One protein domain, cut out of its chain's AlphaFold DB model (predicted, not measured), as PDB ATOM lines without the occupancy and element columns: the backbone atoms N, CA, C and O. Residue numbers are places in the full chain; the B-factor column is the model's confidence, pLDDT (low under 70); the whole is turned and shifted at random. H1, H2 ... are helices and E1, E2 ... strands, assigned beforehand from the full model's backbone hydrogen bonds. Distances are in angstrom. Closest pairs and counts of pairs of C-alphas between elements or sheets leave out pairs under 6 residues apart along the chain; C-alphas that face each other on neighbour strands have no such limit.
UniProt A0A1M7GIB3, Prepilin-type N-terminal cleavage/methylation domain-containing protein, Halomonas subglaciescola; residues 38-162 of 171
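What this domain is: This is residues 38 to 162 of the 171 residues of the protein "Prepilin-type N-terminal cleavage/methylation domain-containing protein" of Halomonas subglaciescola (UniProt A0A1M7GIB3). Two small three-stranded sheets, E1 E2 E3 and E4 E5 E6, pack on one long helix, H1, whose first residues, 38 to 47, stick out; H3 makes the opposite end of the long axis. The 125 printed residues hold three named helices and six strands, H1 E1 E2 E3 H2 E4 E5 E6 H3, class mixed. Each sheet, in that order, is an antiparallel meander, each strand the neighbour of the one before. The whole is only just compact, close to loose, radius of gyration of the C-alphas 16.5 A, and elongated, 57 by 32 by 29 A.

Where its parts are: E1 is residues 76 to 82, E2 89 to 96 and E3 101 to 109, 23.6 A long, which bends by 50 degrees at residue 104. E4 is 125 to 127, E5 131 to 136, E6 145 to 150. H1, residues 38 to 66, runs 42.9 A from C-alpha 38 at (164.773, 163.859, 239.711). H2 is 116 to 119; H3, 152 to 162, ends at C-alpha 162 (218.179, 176.956, 217.486).

How they stand to each other: In the strongly twisted sheet E1 E2 E3, hairpin E1 and E2 has N 79 and O 93 at 2.9 A, and hairpin E2 and E3 N 92 and O 106 at 2.9 A. H1 is on it, height over the sheet 9.4 A; the C-alphas of Thr 52 and Val 104 are the closest of H1 and E3, 6.8 A. H2 is on the same face, height 8.2 A. Hairpin E4 and E5 has N 126 and O 133 at 2.9 A, hairpin E5 and E6 N 134 and O 147 at 2.8 A. H1 is on this sheet too, height 9.7 A, along the strands at 22 degrees to E6 on the local plane; their closest C-alphas, Ser 61 and Val 149, are 6.2 A apart. H1 and H3 are close but not clearly touching, the closest C-alphas, Arg 65 and Arg 152, being 6.2 A apart. Every O i to N i+4 pair is within hydrogen-bond range in H1, 6 of 7 in H3; H2 is too short for one.

The domain as a whole: The C-alphas of Gln 38 and Asn 162, the two farthest apart, are 59.3 A apart. The printed part has no cut and no long link. Mean pLDDT of the printed part is 79.3; residues under 70 include 39 to 47, 68 to 73 and 157 to 162.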
ATOM      1  N   GLN A  38     164.254 162.664 240.383       73.44
ATOM      2  CA  GLN A  38     164.773 163.859 239.711       73.44
ATOM      3  C   GLN A  38     166.306 163.881 239.721       73.44
ATOM      4  O   GLN A  38     166.932 164.097 238.688       73.44
ATOM      5  N   THR A  39     166.916 163.567 240.866       68.81
ATOM      6  CA  THR A  39     168.378 163.520 241.014       68.81
ATOM      7  C   THR A  39     169.003 162.479 240.083       68.81
ATOM      8  O   THR A  39     170.002 162.766 239.428       68.81
ATOM      9  N   PHE A  40     168.406 161.289 239.955       60.06
ATOM     10  CA  PHE A  40     168.909 160.260 239.038       60.06
ATOM     11  C   PHE A  40     168.841 160.678 237.567       60.06
ATOM     12  O   PHE A  40     169.779 160.402 236.819       60.06
ATOM     13  N   GLN A  41     167.777 161.370 237.153       62.72
ATOM     14  CA  GLN A  41     167.670 161.908 235.794       62.72
ATOM     15  C   GLN A  41     168.775 162.940 235.524       62.72
ATOM     16  O   GLN A  41     169.464 162.853 234.508       62.72
ATOM     17  N   THR A  42     169.027 163.841 236.476       62.22
ATOM     18  CA  THR A  42     170.102 164.841 236.369       62.22
ATOM     19  C   THR A  42     171.496 164.206 236.311       62.22
ATOM     20  O   THR A  42     172.343 164.643 235.532       62.22
ATOM     21  N   VAL A  43     171.752 163.154 237.097       62.62
ATOM     22  CA  VAL A  43     173.045 162.443 237.084       62.62
ATOM     23  C   VAL A  43     173.271 161.712 235.757       62.62
ATOM     24  O   VAL A  43     174.382 161.735 235.232       62.62
ATOM     25  N   GLY A  44     172.232 161.096 235.183       60.62
ATOM     26  CA  GLY A  44     172.330 160.422 233.886       60.62
ATOM     27  C   GLY A  44     172.676 161.379 232.742       60.62
ATOM     28  O   GLY A  44     173.550 161.085 231.924       60.62
ATOM     29  N   GLU A  45     172.048 162.555 232.713       63.34
ATOM     30  CA  GLU A  45     172.372 163.602 231.739       63.34
ATOM     31  C   GLU A  45     173.805 164.117 231.899       63.34
ATOM     32  O   GLU A  45     174.503 164.319 230.904       63.34
ATOM     33  N   LEU A  46     174.275 164.274 233.140       63.81
ATOM     34  CA  LEU A  46     175.645 164.696 233.421       63.81
ATOM     35  C   LEU A  46     176.675 163.656 232.955       63.81
ATOM     36  O   LEU A  46     177.665 164.018 232.323       63.81
ATOM     37  N   SER A  47     176.430 162.371 233.222       67.94
ATOM     38  CA  SER A  47     177.336 161.285 232.827       67.94
ATOM     39  C   SER A  47     177.516 161.216 231.310       67.94
ATOM     40  O   SER A  47     178.639 161.071 230.831       67.94
ATOM     41  N   ARG A  48     176.429 161.371 230.541       72.62
ATOM     42  CA  ARG A  48     176.492 161.345 229.072       72.62
ATOM     43  C   ARG A  48     177.257 162.545 228.509       72.62
ATOM     44  O   ARG A  48     178.001 162.403 227.547       72.62
ATOM     45  N   LYS A  49     177.124 163.719 229.140       75.81
ATOM     46  CA  LYS A  49     177.905 164.913 228.780       75.81
ATOM     47  C   LYS A  49     179.399 164.725 229.043       75.81
ATOM     48  O   LYS A  49     180.209 165.092 228.199       75.81
ATOM     49  N   GLN A  50     179.770 164.127 230.176       79.25
ATOM     50  CA  GLN A  50     181.176 163.876 230.512       79.25
ATOM     51  C   GLN A  50     181.851 162.930 229.513       79.25
ATOM     52  O   GLN A  50     182.969 163.196 229.077       79.25
ATOM     53  N   GLU A  51     181.162 161.863 229.109       83.94
ATOM     54  CA  GLU A  51     181.669 160.929 228.102       83.94
ATOM     55  C   GLU A  51     181.885 161.615 226.746       83.94
ATOM     56  O   GLU A  51     182.957 161.490 226.150       83.94
ATOM     57  N   THR A  52     180.917 162.427 226.315       85.69
ATOM     58  CA  THR A  52     181.020 163.257 225.110       85.69
ATOM     59  C   THR A  52     182.238 164.183 225.143       85.69
ATOM     60  O   THR A  52     183.010 164.207 224.184       85.69
ATOM     61  N   VAL A  53     182.437 164.928 226.237       86.31
ATOM     62  CA  VAL A  53     183.568 165.861 226.380       86.31
ATOM     63  C   VAL A  53     184.899 165.118 226.291       86.31
ATOM     64  O   VAL A  53     185.785 165.524 225.541       86.31
ATOM     65  N   ILE A  54     185.041 164.016 227.033       89.19
ATOM     66  CA  ILE A  54     186.278 163.226 227.066       89.19
ATOM     67  C   ILE A  54     186.591 162.666 225.677       89.19
ATOM     68  O   ILE A  54     187.728 162.765 225.209       89.19
ATOM     69  N   PHE A  55     185.587 162.109 225.000       90.56
ATOM     70  CA  PHE A  55     185.748 161.560 223.661       90.56
ATOM     71  C   PHE A  55     186.132 162.639 222.638       90.56
ATOM     72  O   PHE A  55     187.077 162.445 221.865       90.56
ATOM     73  N   ALA A  56     185.447 163.787 222.647       89.12
ATOM     74  CA  ALA A  56     185.730 164.898 221.743       89.12
ATOM     75  C   ALA A  56     187.137 165.466 221.981       89.12
ATOM     76  O   ALA A  56     187.912 165.598 221.035       89.12
ATOM     77  N   ALA A  57     187.519 165.706 223.239       89.12
ATOM     78  CA  ALA A  57     188.849 166.197 223.594       89.12
ATOM     79  C   ALA A  57     189.960 165.229 223.156       89.12
ATOM     80  O   ALA A  57     190.977 165.651 222.597       89.12
ATOM     81  N   HIS A  58     189.776 163.921 223.362       90.44
ATOM     82  CA  HIS A  58     190.753 162.921 222.933       90.44
ATOM     83  C   HIS A  58     190.881 162.870 221.404       90.44
ATOM     84  O   HIS A  58     191.991 162.878 220.874       90.44
ATOM     85  N   THR A  59     189.756 162.869 220.692       90.31
ATOM     86  CA  THR A  59     189.725 162.786 219.225       90.31
ATOM     87  C   THR A  59     190.334 164.030 218.576       90.31
ATOM     88  O   THR A  59     191.227 163.918 217.738       90.31
ATOM     89  N   LEU A  60     189.931 165.222 219.024       89.00
ATOM     90  CA  LEU A  60     190.436 166.490 218.499       89.00
ATOM     91  C   LEU A  60     191.919 166.689 218.817       89.00
ATOM     92  O   LEU A  60     192.693 167.057 217.938       89.00
ATOM     93  N   SER A  61     192.355 166.388 220.044       87.88
ATOM     94  CA  SER A  61     193.774 166.508 220.403       87.88
ATOM     95  C   SER A  61     194.666 165.532 219.630       87.88
ATOM     96  O   SER A  61     195.792 165.891 219.273       87.88
ATOM     97  N   ALA A  62     194.180 164.323 219.339       87.38
ATOM     98  CA  ALA A  62     194.869 163.380 218.465       87.38
ATOM     99  C   ALA A  62     194.969 163.921 217.032       87.38
ATOM    100  O   ALA A  62     196.058 163.890 216.459       87.38
ATOM    101  N   GLY A  63     193.879 164.493 216.507       86.06
ATOM    102  CA  GLY A  63     193.870 165.191 215.222       86.06
ATOM    103  C   GLY A  63     194.946 166.271 215.147       86.06
ATOM    104  O   GLY A  63     195.778 166.241 214.244       86.06
ATOM    105  N   ILE A  64     195.007 167.172 216.137       83.25
ATOM    106  CA  ILE A  64     195.939 168.321 216.126       83.25
ATOM    107  C   ILE A  64     197.386 167.844 216.122       83.25
ATOM    108  O   ILE A  64     198.237 168.399 215.429       83.25
ATOM    109  N   ARG A  65     197.681 166.775 216.862       79.94
ATOM    110  CA  ARG A  65     199.025 166.185 216.904       79.94
ATOM    111  C   ARG A  65     199.434 165.520 215.591       79.94
ATOM    112  O   ARG A  65     200.630 165.315 215.390       79.94
ATOM    113  N   GLN A  66     198.470 165.145 214.754       80.50
ATOM    114  CA  GLN A  66     198.697 164.519 213.455       80.50
ATOM    115  C   GLN A  66     198.639 165.523 212.293       80.50
ATOM    116  O   GLN A  66     199.250 165.270 211.254       80.50
ATOM    117  N   SER A  67     197.959 166.658 212.481       74.62
ATOM    118  CA  SER A  67     197.933 167.769 211.528       74.62
ATOM    119  C   SER A  67     199.326 168.379 211.338       74.62
ATOM    120  O   SER A  67     200.149 168.399 212.260       74.62
ATOM    121  N   LYS A  68     199.607 168.844 210.118       65.94
ATOM    122  CA  LYS A  68     200.844 169.573 209.811       65.94
ATOM    123  C   LYS A  68     200.674 171.044 210.197       65.94
ATOM    124  O   LYS A  68     199.550 171.524 210.236       65.94
ATOM    125  N   ASP A  69     201.812 171.661 210.514       60.34
ATOM    126  CA  ASP A  69     202.152 172.969 211.122       60.34
ATOM    127  C   ASP A  69     201.065 174.032 211.429       60.34
ATOM    128  O   ASP A  69     201.186 174.738 212.429       60.34
ATOM    129  N   ASP A  70     199.941 174.093 210.718       57.12
ATOM    130  CA  ASP A  70     199.028 175.244 210.704       57.12
ATOM    131  C   ASP A  70     197.560 174.882 211.017       57.12
ATOM    132  O   ASP A  70     196.654 175.676 210.794       57.12
ATOM    133  N   GLY A  71     197.275 173.665 211.503       56.66
ATOM    134  CA  GLY A  71     195.887 173.192 211.679       56.66
ATOM    135  C   GLY A  71     195.183 172.855 210.354       56.66
ATOM    136  O   GLY A  71     194.106 172.258 210.353       56.66
ATOM    137  N   GLU A  72     195.829 173.143 209.222       59.59
ATOM    138  CA  GLU A  72     195.467 172.631 207.908       59.59
ATOM    139  C   GLU A  72     195.602 171.100 207.881       59.59
ATOM    140  O   GLU A  72     196.644 170.514 208.195       59.59
ATOM    141  N   GLY A  73     194.508 170.427 207.521       67.25
ATOM    142  CA  GLY A  73     194.418 168.964 207.515       67.25
ATOM    143  C   GLY A  73     193.864 168.356 208.803       67.25
ATOM    144  O   GLY A  73     193.913 167.140 208.961       67.25
ATOM    145  N   MET A  74     193.327 169.171 209.713       78.56
ATOM    146  CA  MET A  74     192.421 168.694 210.755       78.56
ATOM    147  C   MET A  74     191.104 168.233 210.120       78.56
ATOM    148  O   MET A  74     190.352 169.078 209.636       78.56
ATOM    149  N   PRO A  75     190.766 166.932 210.139       85.00
ATOM    150  CA  PRO A  75     189.587 166.434 209.447       85.00
ATOM    151  C   PRO A  75     188.328 166.591 210.302       85.00
ATOM    152  O   PRO A  75     187.404 165.803 210.167       85.00
ATOM    153  N   TYR A  76     188.274 167.572 211.204       88.31
ATOM    154  CA  TYR A  76     187.177 167.722 212.153       88.31
ATOM    155  C   TYR A  76     186.541 169.100 212.049       88.31
ATOM    156  O   TYR A  76     187.238 170.110 212.086       88.31
ATOM    157  N   THR A  77     185.214 169.128 211.964       88.81
ATOM    158  CA  THR A  77     184.418 170.359 211.948       88.81
ATOM    159  C   THR A  77     183.256 170.261 212.926       88.81
ATOM    160  O   THR A  77     182.763 169.164 213.209       88.81
ATOM    161  N   LEU A  78     182.822 171.408 213.440       89.19
ATOM    162  CA  LEU A  78     181.635 171.528 214.269       89.19
ATOM    163  C   LEU A  78     180.517 172.133 213.424       89.19
ATOM    164  O   LEU A  78     180.645 173.245 212.924       89.19
ATOM    165  N   GLN A  79     179.425 171.394 213.264       89.62
ATOM    166  CA  GLN A  79     178.224 171.880 212.591       89.62
ATOM    167  C   GLN A  79     177.096 171.978 213.601       89.62
ATOM    168  O   GLN A  79     176.616 170.952 214.083       89.62
ATOM    169  N   CYS A  80     176.663 173.194 213.907       89.06
ATOM    170  CA  CYS A  80     175.476 173.422 214.714       89.06
ATOM    171  C   CYS A  80     174.293 173.763 213.812       89.06
ATOM    172  O   CYS A  80     174.408 174.555 212.880       89.06
ATOM    173  N   GLN A  81     173.164 173.106 214.062       88.44
ATOM    174  CA  GLN A  81     171.917 173.316 213.338       88.44
ATOM    175  C   GLN A  81     170.801 173.614 214.328       88.44
ATOM    176  O   GLN A  81     170.761 173.062 215.428       88.44
ATOM    177  N   ILE A  82     169.877 174.479 213.930       85.31
ATOM    178  CA  ILE A  82     168.749 174.871 214.771       85.31
ATOM    179  C   ILE A  82     167.787 173.696 214.887       85.31
ATOM    180  O   ILE A  82     167.375 173.104 213.882       85.31
ATOM    181  N   ASN A  83     167.401 173.366 216.116       83.25
ATOM    182  CA  ASN A  83     166.413 172.334 216.348       83.25
ATOM    183  C   ASN A  83     165.005 172.945 216.257       83.25
ATOM    184  O   ASN A  83     164.531 173.587 217.187       83.25
ATOM    185  N   LYS A  84     164.305 172.721 215.138       72.31
ATOM    186  CA  LYS A  84     162.959 173.283 214.900       72.31
ATOM    187  C   LYS A  84     161.876 172.776 215.859       72.31
ATOM    188  O   LYS A  84     160.780 173.326 215.865       72.31
ATOM    189  N   ASP A  85     162.160 171.734 216.638       71.94
ATOM    190  CA  ASP A  85     161.247 171.207 217.653       71.94
ATOM    191  C   ASP A  85     161.441 171.887 219.027       71.94
ATOM    192  O   ASP A  85     160.657 171.655 219.954       71.94
ATOM    193  N   LYS A  86     162.498 172.698 219.190       69.25
ATOM    194  CA  LYS A  86     162.908 173.345 220.445       69.25
ATOM    195  C   LYS A  86     163.415 174.765 220.158       69.25
ATOM    196  O   LYS A  86     164.578 174.930 219.815       69.25
ATOM    197  N   ASP A  87     162.572 175.771 220.396       67.62
ATOM    198  CA  ASP A  87     162.845 177.180 220.042       67.62
ATOM    199  C   ASP A  87     164.158 177.766 220.622       67.62
ATOM    200  O   ASP A  87     164.717 178.680 220.027       67.62
ATOM    201  N   ASP A  88     164.698 177.203 221.715       77.31
ATOM    202  CA  ASP A  88     165.884 177.727 222.424       77.31
ATOM    203  C   ASP A  88     167.102 176.769 222.397       77.31
ATOM    204  O   ASP A  88     167.967 176.802 223.287       77.31
ATOM    205  N   GLN A  89     167.144 175.814 221.456       82.25
ATOM    206  CA  GLN A  89     168.211 174.806 221.401       82.25
ATOM    207  C   GLN A  89     168.735 174.553 219.990       82.25
ATOM    208  O   GLN A  89     167.981 174.360 219.037       82.25
ATOM    209  N   CYS A  90     170.052 174.411 219.897       87.38
ATOM    210  CA  CYS A  90     170.726 173.955 218.692       87.38
ATOM    211  C   CYS A  90     171.367 172.601 218.901       87.38
ATOM    212  O   CYS A  90     171.789 172.240 219.996       87.38
ATOM    213  N   GLU A  91     171.443 171.838 217.827       88.56
ATOM    214  CA  GLU A  91     172.067 170.535 217.799       88.56
ATOM    215  C   GLU A  91     173.417 170.656 217.100       88.56
ATOM    216  O   GLU A  91     173.505 170.895 215.897       88.56
ATOM    217  N   CYS A  92     174.480 170.529 217.887       89.31
ATOM    218  CA  CYS A  92     175.855 170.622 217.436       89.31
ATOM    219  C   CYS A  92     176.423 169.227 217.210       89.31
ATOM    220  O   CYS A  92     176.397 168.375 218.099       89.31
ATOM    221  N   THR A  93     176.954 168.996 216.017       90.62
ATOM    222  CA  THR A  93     177.575 167.738 215.623       90.62
ATOM    223  C   THR A  93     179.041 167.966 215.307       90.62
ATOM    224  O   THR A  93     179.389 168.712 214.393       90.62
ATOM    225  N   LEU A  94     179.906 167.284 216.054       91.31
ATOM    226  CA  LEU A  94     181.305 167.130 215.698       91.31
ATOM    227  C   LEU A  94     181.403 166.051 214.615       91.31
ATOM    228  O   LEU A  94     180.974 164.915 214.837       91.31
ATOM    229  N   GLN A  95     181.964 166.392 213.460       91.69
ATOM    230  CA  GLN A  95     182.017 165.513 212.293       91.69
ATOM    231  C   GLN A  95     183.449 165.339 211.785       91.69
ATOM    232  O   GLN A  95     184.203 166.305 211.709       91.69
ATOM    233  N   ASP A  96     183.794 164.108 211.404       90.88
ATOM    234  CA  ASP A  96     184.970 163.790 210.595       90.88
ATOM    235  C   ASP A  96     184.648 164.072 209.116       90.88
ATOM    236  O   ASP A  96     183.813 163.379 208.523       90.88
ATOM    237  N   ILE A  97     185.255 165.108 208.533       87.38
ATOM    238  CA  ILE A  97     185.002 165.544 207.150       87.38
ATOM    239  C   ILE A  97     185.631 164.612 206.115       87.38
ATOM    240  O   ILE A  97     185.062 164.446 205.038       87.38
ATOM    241  N   ASP A  98     186.739 163.947 206.442       87.25
ATOM    242  CA  ASP A  98     187.408 163.023 205.520       87.25
ATOM    243  C   ASP A  98     186.560 161.768 205.309       87.25
ATOM    244  O   ASP A  98     186.500 161.203 204.215       87.25
ATOM    245  N   LYS A  99     185.886 161.325 206.375       87.69
ATOM    246  CA  LYS A  99     185.025 160.135 206.365       87.69
ATOM    247  C   LYS A  99     183.542 160.454 206.246       87.69
ATOM    248  O   LYS A  99     182.735 159.528 206.189       87.69
ATOM    249  N   ASN A 100     183.181 161.737 206.228       87.19
ATOM    250  CA  ASN A 100     181.804 162.217 206.295       87.19
ATOM    251  C   ASN A 100     181.009 161.558 207.445       87.19
ATOM    252  O   ASN A 100     179.847 161.183 207.280       87.19
ATOM    253  N   GLN A 101     181.641 161.383 208.610       88.62
ATOM    254  CA  GLN A 101     181.100 160.603 209.724       88.62
ATOM    255  C   GLN A 101     180.798 161.493 210.939       88.62
ATOM    256  O   GLN A 101     181.715 162.147 211.440       88.62
ATOM    257  N   PRO A 102     179.558 161.498 211.470       91.06
ATOM    258  CA  PRO A 102     179.271 162.161 212.735       91.06
ATOM    259  C   PRO A 102     179.950 161.397 213.873       91.06
ATOM    260  O   PRO A 102     179.820 160.177 213.993       91.06
ATOM    261  N   LEU A 103     180.698 162.122 214.696       90.38
ATOM    262  CA  LEU A 103     181.427 161.570 215.831       90.38
ATOM    263  C   LEU A 103     180.600 161.672 217.107       90.38
ATOM    264  O   LEU A 103     180.438 160.694 217.832       90.38
ATOM    265  N   VAL A 104     180.078 162.867 217.374       90.50
ATOM    266  CA  VAL A 104     179.285 163.174 218.561       90.50
ATOM    267  C   VAL A 104     178.290 164.261 218.201       90.50
ATOM    268  O   VAL A 104     178.678 165.278 217.632       90.50
ATOM    269  N   THR A 105     177.043 164.073 218.621       88.81
ATOM    270  CA  THR A 105     175.997 165.090 218.552       88.81
ATOM    271  C   THR A 105     175.525 165.460 219.952       88.81
ATOM    272  O   THR A 105     175.313 164.588 220.803       88.81
ATOM    273  N   PHE A 106     175.389 166.756 220.215       86.69
ATOM    274  CA  PHE A 106     174.998 167.280 221.514       86.69
ATOM    275  C   PHE A 106     174.148 168.551 221.391       86.69
ATOM    276  O   PHE A 106     174.365 169.354 220.485       86.69
ATOM    277  N   PRO A 107     173.190 168.758 222.312       85.94
ATOM    278  CA  PRO A 107     172.406 169.981 222.346       85.94
ATOM    279  C   PRO A 107     173.196 171.123 223.002       85.94
ATOM    280  O   PRO A 107     173.776 170.946 224.077       85.94
ATOM    281  N   ARG A 108     173.148 172.300 222.385       86.19
ATOM    282  CA  ARG A 108     173.573 173.598 222.911       86.19
ATOM    283  C   ARG A 108     172.311 174.387 223.256       86.19
ATOM    284  O   ARG A 108     171.513 174.695 222.375       86.19
ATOM    285  N   SER A 109     172.092 174.640 224.541       82.25
ATOM    286  CA  SER A 109     170.932 175.388 225.044       82.25
ATOM    287  C   SER A 109     171.333 176.808 225.401       82.25
ATOM    288  O   SER A 109     172.377 176.969 226.035       82.25
ATOM    289  N   PHE A 110     170.479 177.783 225.109       81.38
ATOM    290  CA  PHE A 110     170.714 179.188 225.428       81.38
ATOM    291  C   PHE A 110     169.691 179.686 226.450       81.38
ATOM    292  O   PHE A 110     168.529 179.287 226.429       81.38
ATOM    293  N   ASP A 111     170.133 180.556 227.351       77.50
ATOM    294  CA  ASP A 111     169.299 181.224 228.339       77.50
ATOM    295  C   ASP A 111     169.034 182.665 227.863       77.50
ATOM    296  O   ASP A 111     169.956 183.466 227.706       77.50
ATOM    297  N   GLY A 112     167.762 183.035 227.689       73.81
ATOM    298  CA  GLY A 112     167.364 184.408 227.362       73.81
ATOM    299  C   GLY A 112     167.103 184.651 225.874       73.81
ATOM    300  O   GLY A 112     166.552 183.800 225.188       73.81
ATOM    301  N   ASN A 113     167.407 185.861 225.395       71.25
ATOM    302  CA  ASN A 113     167.120 186.281 224.023       71.25
ATOM    303  C   ASN A 113     168.226 185.794 223.077       71.25
ATOM    304  O   ASN A 113     169.164 186.539 222.800       71.25
ATOM    305  N   TRP A 114     168.104 184.542 222.647       78.44
ATOM    306  CA  TRP A 114     168.947 183.909 221.636       78.44
ATOM    307  C   TRP A 114     168.464 184.260 220.221       78.44
ATOM    308  O   TRP A 114     167.282 184.542 220.005       78.44
ATOM    309  N   SER A 115     169.385 184.272 219.262       74.88
ATOM    310  CA  SER A 115     169.128 184.502 217.839       74.88
ATOM    311  C   SER A 115     169.658 183.347 216.989       74.88
ATOM    312  O   SER A 115     170.625 182.705 217.375       74.88
ATOM    313  N   GLU A 116     169.073 183.095 215.811       77.00
ATOM    314  CA  GLU A 116     169.555 182.036 214.899       77.00
ATOM    315  C   GLU A 116     171.067 182.145 214.607       77.00
ATOM    316  O   GLU A 116     171.752 181.121 214.547       77.00
ATOM    317  N   ASP A 117     171.594 183.372 214.543       76.94
ATOM    318  CA  ASP A 117     173.009 183.679 214.302       76.94
ATOM    319  C   ASP A 117     173.945 183.118 215.394       76.94
ATOM    320  O   ASP A 117     175.049 182.660 215.100       76.94
ATOM    321  N   ASP A 118     173.497 183.070 216.651       78.88
ATOM    322  CA  ASP A 118     174.285 182.551 217.782       78.88
ATOM    323  C   ASP A 118     174.544 181.029 217.662       78.88
ATOM    324  O   ASP A 118     175.398 180.471 218.361       78.88
ATOM    325  N   CYS A 119     173.809 180.326 216.791       81.50
ATOM    326  CA  CYS A 119     174.101 178.932 216.436       81.50
ATOM    327  C   CYS A 119     174.961 178.757 215.196       81.50
ATOM    328  O   CYS A 119     175.461 177.653 214.966       81.50
ATOM    329  N   GLU A 120     175.153 179.807 214.409       75.44
ATOM    330  CA  GLU A 120     176.080 179.782 213.284       75.44
ATOM    331  C   GLU A 120     177.518 180.094 213.731       75.44
ATOM    332  O   GLU A 120     178.464 179.632 213.087       75.44
ATOM    333  N   GLU A 121     177.703 180.776 214.871       69.19
ATOM    334  CA  GLU A 121     179.015 181.019 215.486       69.19
ATOM    335  C   GLU A 121     179.627 179.718 216.049       69.19
ATOM    336  O   GLU A 121     179.344 179.283 217.172       69.19
ATOM    337  N   ASN A 122     180.466 179.080 215.225       68.69
ATOM    338  CA  ASN A 122     180.970 177.717 215.416       68.69
ATOM    339  C   ASN A 122     182.502 177.623 215.334       68.69
ATOM    340  O   ASN A 122     183.039 176.679 214.744       68.69
ATOM    341  N   ASP A 123     183.215 178.579 215.934       74.12
ATOM    342  CA  ASP A 123     184.679 178.553 216.006       74.12
ATOM    343  C   ASP A 123     185.156 177.390 216.889       74.12
ATOM    344  O   ASP A 123     185.358 177.510 218.096       74.12
ATOM    345  N   LEU A 124     185.321 176.218 216.270       82.00
ATOM    346  CA  LEU A 124     185.825 175.014 216.928       82.00
ATOM    347  C   LEU A 124     187.303 175.157 217.310       82.00
ATOM    348  O   LEU A 124     187.727 174.569 218.305       82.00
ATOM    349  N   LEU A 125     188.085 175.880 216.501       83.62
ATOM    350  CA  LEU A 125     189.541 175.976 216.610       83.62
ATOM    351  C   LEU A 125     190.015 177.427 216.478       83.62
ATOM    352  O   LEU A 125     189.652 178.113 215.528       83.62
ATOM    353  N   ASP A 126     190.910 177.842 217.373       83.06
ATOM    354  CA  ASP A 126     191.629 179.119 217.320       83.06
ATOM    355  C   ASP A 126     193.142 178.856 217.427       83.06
ATOM    356  O   ASP A 126     193.647 178.333 218.427       83.06
ATOM    357  N   ASP A 127     193.885 179.158 216.360       79.69
ATOM    358  CA  ASP A 127     195.322 178.895 216.279       79.69
ATOM    359  C   ASP A 127     196.147 180.026 216.914       79.69
ATOM    360  O   ASP A 127     196.193 181.157 216.428       79.69
ATOM    361  N   LYS A 128     196.870 179.709 217.994       81.19
ATOM    362  CA  LYS A 128     197.813 180.611 218.680       81.19
ATOM    363  C   LYS A 128     199.277 180.277 218.359       81.19
ATOM    364  O   LYS A 128     200.178 180.510 219.175       81.19
ATOM    365  N   GLY A 129     199.541 179.701 217.188       78.19
ATOM    366  CA  GLY A 129     200.872 179.373 216.682       78.19
ATOM    367  C   GLY A 129     201.389 178.047 217.236       78.19
ATOM    368  O   GLY A 129     201.313 177.017 216.576       78.19
ATOM    369  N   ASN A 130     201.915 178.041 218.466       78.06
ATOM    370  CA  ASN A 130     202.454 176.811 219.085       78.06
ATOM    371  C   ASN A 130     201.387 175.969 219.799       78.06
ATOM    372  O   ASN A 130     201.636 174.827 220.193       78.06
ATOM    373  N   VAL A 131     200.215 176.557 220.016       82.94
ATOM    374  CA  VAL A 131     199.092 175.966 220.734       82.94
ATOM    375  C   VAL A 131     197.838 176.257 219.929       82.94
ATOM    376  O   VAL A 131     197.642 177.389 219.503       82.94
ATOM    377  N   VAL A 132     197.001 175.245 219.752       86.12
ATOM    378  CA  VAL A 132     195.655 175.382 219.199       86.12
ATOM    379  C   VAL A 132     194.673 175.338 220.359       86.12
ATOM    380  O   VAL A 132     194.763 174.462 221.228       86.12
ATOM    381  N   GLU A 133     193.771 176.302 220.393       88.62
ATOM    382  CA  GLU A 133     192.661 176.355 221.328       88.62
ATOM    383  C   GLU A 133     191.437 175.697 220.683       88.62
ATOM    384  O   GLU A 133     191.111 175.977 219.535       88.62
ATOM    385  N   ILE A 134     190.817 174.758 221.393       88.50
ATOM    386  CA  ILE A 134     189.614 174.041 220.972       88.50
ATOM    387  C   ILE A 134     188.463 174.530 221.841       88.50
ATOM    388  O   ILE A 134     188.551 174.397 223.064       88.50
ATOM    389  N   SER A 135     187.380 174.985 221.221       88.94
ATOM    390  CA  SER A 135     186.179 175.466 221.909       88.94
ATOM    391  C   SER A 135     185.000 174.532 221.639       88.94
ATOM    392  O   SER A 135     184.567 174.369 220.501       88.94
ATOM    393  N   LEU A 136     184.474 173.886 222.686       87.62
ATOM    394  CA  LEU A 136     183.302 173.005 222.591       87.62
ATOM    395  C   LEU A 136     182.131 173.556 223.419       87.62
ATOM    396  O   LEU A 136     182.224 173.531 224.648       87.62
ATOM    397  N   PRO A 137     181.013 173.983 222.804       86.19
ATOM    398  CA  PRO A 137     179.873 174.574 223.509       86.19
ATOM    399  C   PRO A 137     178.988 173.508 224.179       86.19
ATOM    400  O   PRO A 137     177.867 173.231 223.756       86.19
ATOM    401  N   LEU A 138     179.535 172.853 225.204       80.94
ATOM    402  CA  LEU A 138     178.933 171.710 225.903       80.94
ATOM    403  C   LEU A 138     178.372 172.063 227.289       80.94
ATOM    404  O   LEU A 138     177.661 171.246 227.890       80.94
ATOM    405  N   GLU A 139     178.695 173.245 227.818       77.69
ATOM    406  CA  GLU A 139     178.219 173.686 229.128       77.69
ATOM    407  C   GLU A 139     176.800 174.261 229.078       77.69
ATOM    408  O   GLU A 139     176.121 174.284 228.048       77.69
ATOM    409  N   LYS A 140     176.290 174.643 230.253       75.25
ATOM    410  CA  LYS A 140     174.996 175.320 230.345       75.25
ATOM    411  C   LYS A 140     175.083 176.675 229.645       75.25
ATOM    412  O   LYS A 140     176.144 177.285 229.626       75.25
ATOM    413  N   ASN A 141     173.960 177.125 229.090       71.75
ATOM    414  CA  ASN A 141     173.872 178.396 228.368       71.75
ATOM    415  C   ASN A 141     174.794 178.500 227.129       71.75
ATOM    416  O   ASN A 141     175.129 179.589 226.677       71.75
ATOM    417  N   GLY A 142     175.259 177.365 226.599       73.00
ATOM    418  CA  GLY A 142     176.105 177.342 225.412       73.00
ATOM    419  C   GLY A 142     177.520 177.876 225.636       73.00
ATOM    420  O   GLY A 142     178.192 178.182 224.649       73.00
ATOM    421  N   GLU A 143     177.966 177.960 226.896       81.50
ATOM    422  CA  GLU A 143     179.350 178.260 227.260       81.50
ATOM    423  C   GLU A 143     180.295 177.167 226.727       81.50
ATOM    424  O   GLU A 143     179.974 175.968 226.706       81.50
ATOM    425  N   ALA A 144     181.452 177.602 226.227       84.44
ATOM    426  CA  ALA A 144     182.437 176.723 225.623       84.44
ATOM    427  C   ALA A 144     183.419 176.197 226.667       84.44
ATOM    428  O   ALA A 144     184.062 176.958 227.386       84.44
ATOM    429  N   ILE A 145     183.617 174.880 226.675       86.62
ATOM    430  CA  ILE A 145     184.770 174.287 227.334       86.62
ATOM    431  C   ILE A 145     185.961 174.466 226.405       86.62
ATOM    432  O   ILE A 145     185.955 173.991 225.265       86.62
ATOM    433  N   ILE A 146     186.974 175.150 226.922       88.69
ATOM    434  CA  ILE A 146     188.175 175.504 226.182       88.69
ATOM    435  C   ILE A 146     189.313 174.559 226.566       88.69
ATOM    436  O   ILE A 146     189.677 174.437 227.739       88.69
ATOM    437  N   PHE A 147     189.929 173.928 225.569       88.12
ATOM    438  CA  PHE A 147     191.105 173.078 225.754       88.12
ATOM    439  C   PHE A 147     192.254 173.573 224.891       88.12
ATOM    440  O   PHE A 147     192.062 174.009 223.765       88.12
ATOM    441  N   ARG A 148     193.479 173.454 225.398       88.44
ATOM    442  CA  ARG A 148     194.683 173.910 224.699       88.44
ATOM    443  C   ARG A 148     195.568 172.732 224.351       88.44
ATOM    444  O   ARG A 148     195.986 171.985 225.236       88.44
ATOM    445  N   VAL A 149     195.877 172.581 223.069       87.06
ATOM    446  CA  VAL A 149     196.703 171.486 222.559       87.06
ATOM    447  C   VAL A 149     197.953 172.050 221.909       87.06
ATOM    448  O   VAL A 149     197.897 172.837 220.972       87.06
ATOM    449  N   ALA A 150     199.108 171.631 222.414       83.69
ATOM    450  CA  ALA A 150     200.395 171.985 221.842       83.69
ATOM    451  C   ALA A 150     200.617 171.285 220.490       83.69
ATOM    452  O   ALA A 150     200.448 170.064 220.387       83.69
ATOM    453  N   LYS A 151     201.067 172.038 219.484       80.62
ATOM    454  CA  LYS A 151     201.520 171.479 218.208       80.62
ATOM    455  C   LYS A 151     202.916 170.886 218.397       80.62
ATOM    456  O   LYS A 151     203.832 171.541 218.888       80.62
ATOM    457  N   ARG A 152     203.095 169.612 218.035       75.00
ATOM    458  CA  ARG A 152     204.387 168.929 218.213       75.00
ATOM    459  C   ARG A 152     205.464 169.526 217.308       75.00
ATOM    460  O   ARG A 152     206.584 169.713 217.769       75.00
ATOM    461  N   GLN A 153     205.124 169.785 216.047       68.56
ATOM    462  CA  GLN A 153     206.088 170.168 215.020       68.56
ATOM    463  C   GLN A 153     206.687 171.551 215.295       68.56
ATOM    464  O   GLN A 153     207.898 171.649 215.459       68.56
ATOM    465  N   SER A 154     205.852 172.561 215.544       68.81
ATOM    466  CA  SER A 154     206.313 173.910 215.896       68.81
ATOM    467  C   SER A 154     207.179 173.964 217.164       68.81
ATOM    468  O   SER A 154     208.139 174.731 217.242       68.81
ATOM    469  N   ILE A 155     206.904 173.109 218.158       70.00
ATOM    470  CA  ILE A 155     207.751 172.994 219.352       70.00
ATOM    471  C   ILE A 155     209.098 172.358 219.005       70.00
ATOM    472  O   ILE A 155     210.135 172.875 219.415       70.00
ATOM    473  N   VAL A 156     209.097 171.245 218.269       73.12
ATOM    474  CA  VAL A 156     210.325 170.561 217.836       73.12
ATOM    475  C   VAL A 156     211.181 171.521 217.010       73.12
ATOM    476  O   VAL A 156     212.342 171.736 217.352       73.12
ATOM    477  N   ASP A 157     210.610 172.198 216.021       68.81
ATOM    478  CA  ASP A 157     211.345 173.133 215.173       68.81
ATOM    479  C   ASP A 157     211.904 174.312 215.978       68.81
ATOM    480  O   ASP A 157     213.065 174.670 215.810       68.81
ATOM    481  N   LYS A 158     211.175 174.844 216.967       68.81
ATOM    482  CA  LYS A 158     211.697 175.891 217.864       68.81
ATOM    483  C   LYS A 158     212.928 175.456 218.672       68.81
ATOM    484  O   LYS A 158     213.818 176.278 218.914       68.81
ATOM    485  N   TYR A 159     212.979 174.197 219.113       68.25
ATOM    486  CA  TYR A 159     214.106 173.663 219.887       68.25
ATOM    487  C   TYR A 159     215.276 173.215 219.002       68.25
ATOM    488  O   TYR A 159     216.427 173.442 219.370       68.25
ATOM    489  N   PHE A 160     215.012 172.617 217.838       67.00
ATOM    490  CA  PHE A 160     216.057 172.076 216.964       67.00
ATOM    491  C   PHE A 160     216.565 173.074 215.911       67.00
ATOM    492  O   PHE A 160     217.730 172.981 215.532       67.00
ATOM    493  N   ALA A 161     215.787 174.087 215.509       61.03
ATOM    494  CA  ALA A 161     216.277 175.164 214.637       61.03
ATOM    495  C   ALA A 161     217.286 176.085 215.347       61.03
ATOM    496  O   ALA A 161     218.171 176.642 214.706       61.03
ATOM    497  N   ASN A 162     217.213 176.197 216.679       56.03
ATOM    498  CA  ASN A 162     218.179 176.956 217.486       56.03
ATOM    499  C   ASN A 162     219.413 176.137 217.920       56.03
ATOM    500  O   ASN A 162     220.319 176.687 218.540       56.03
TER     501      ASN A 162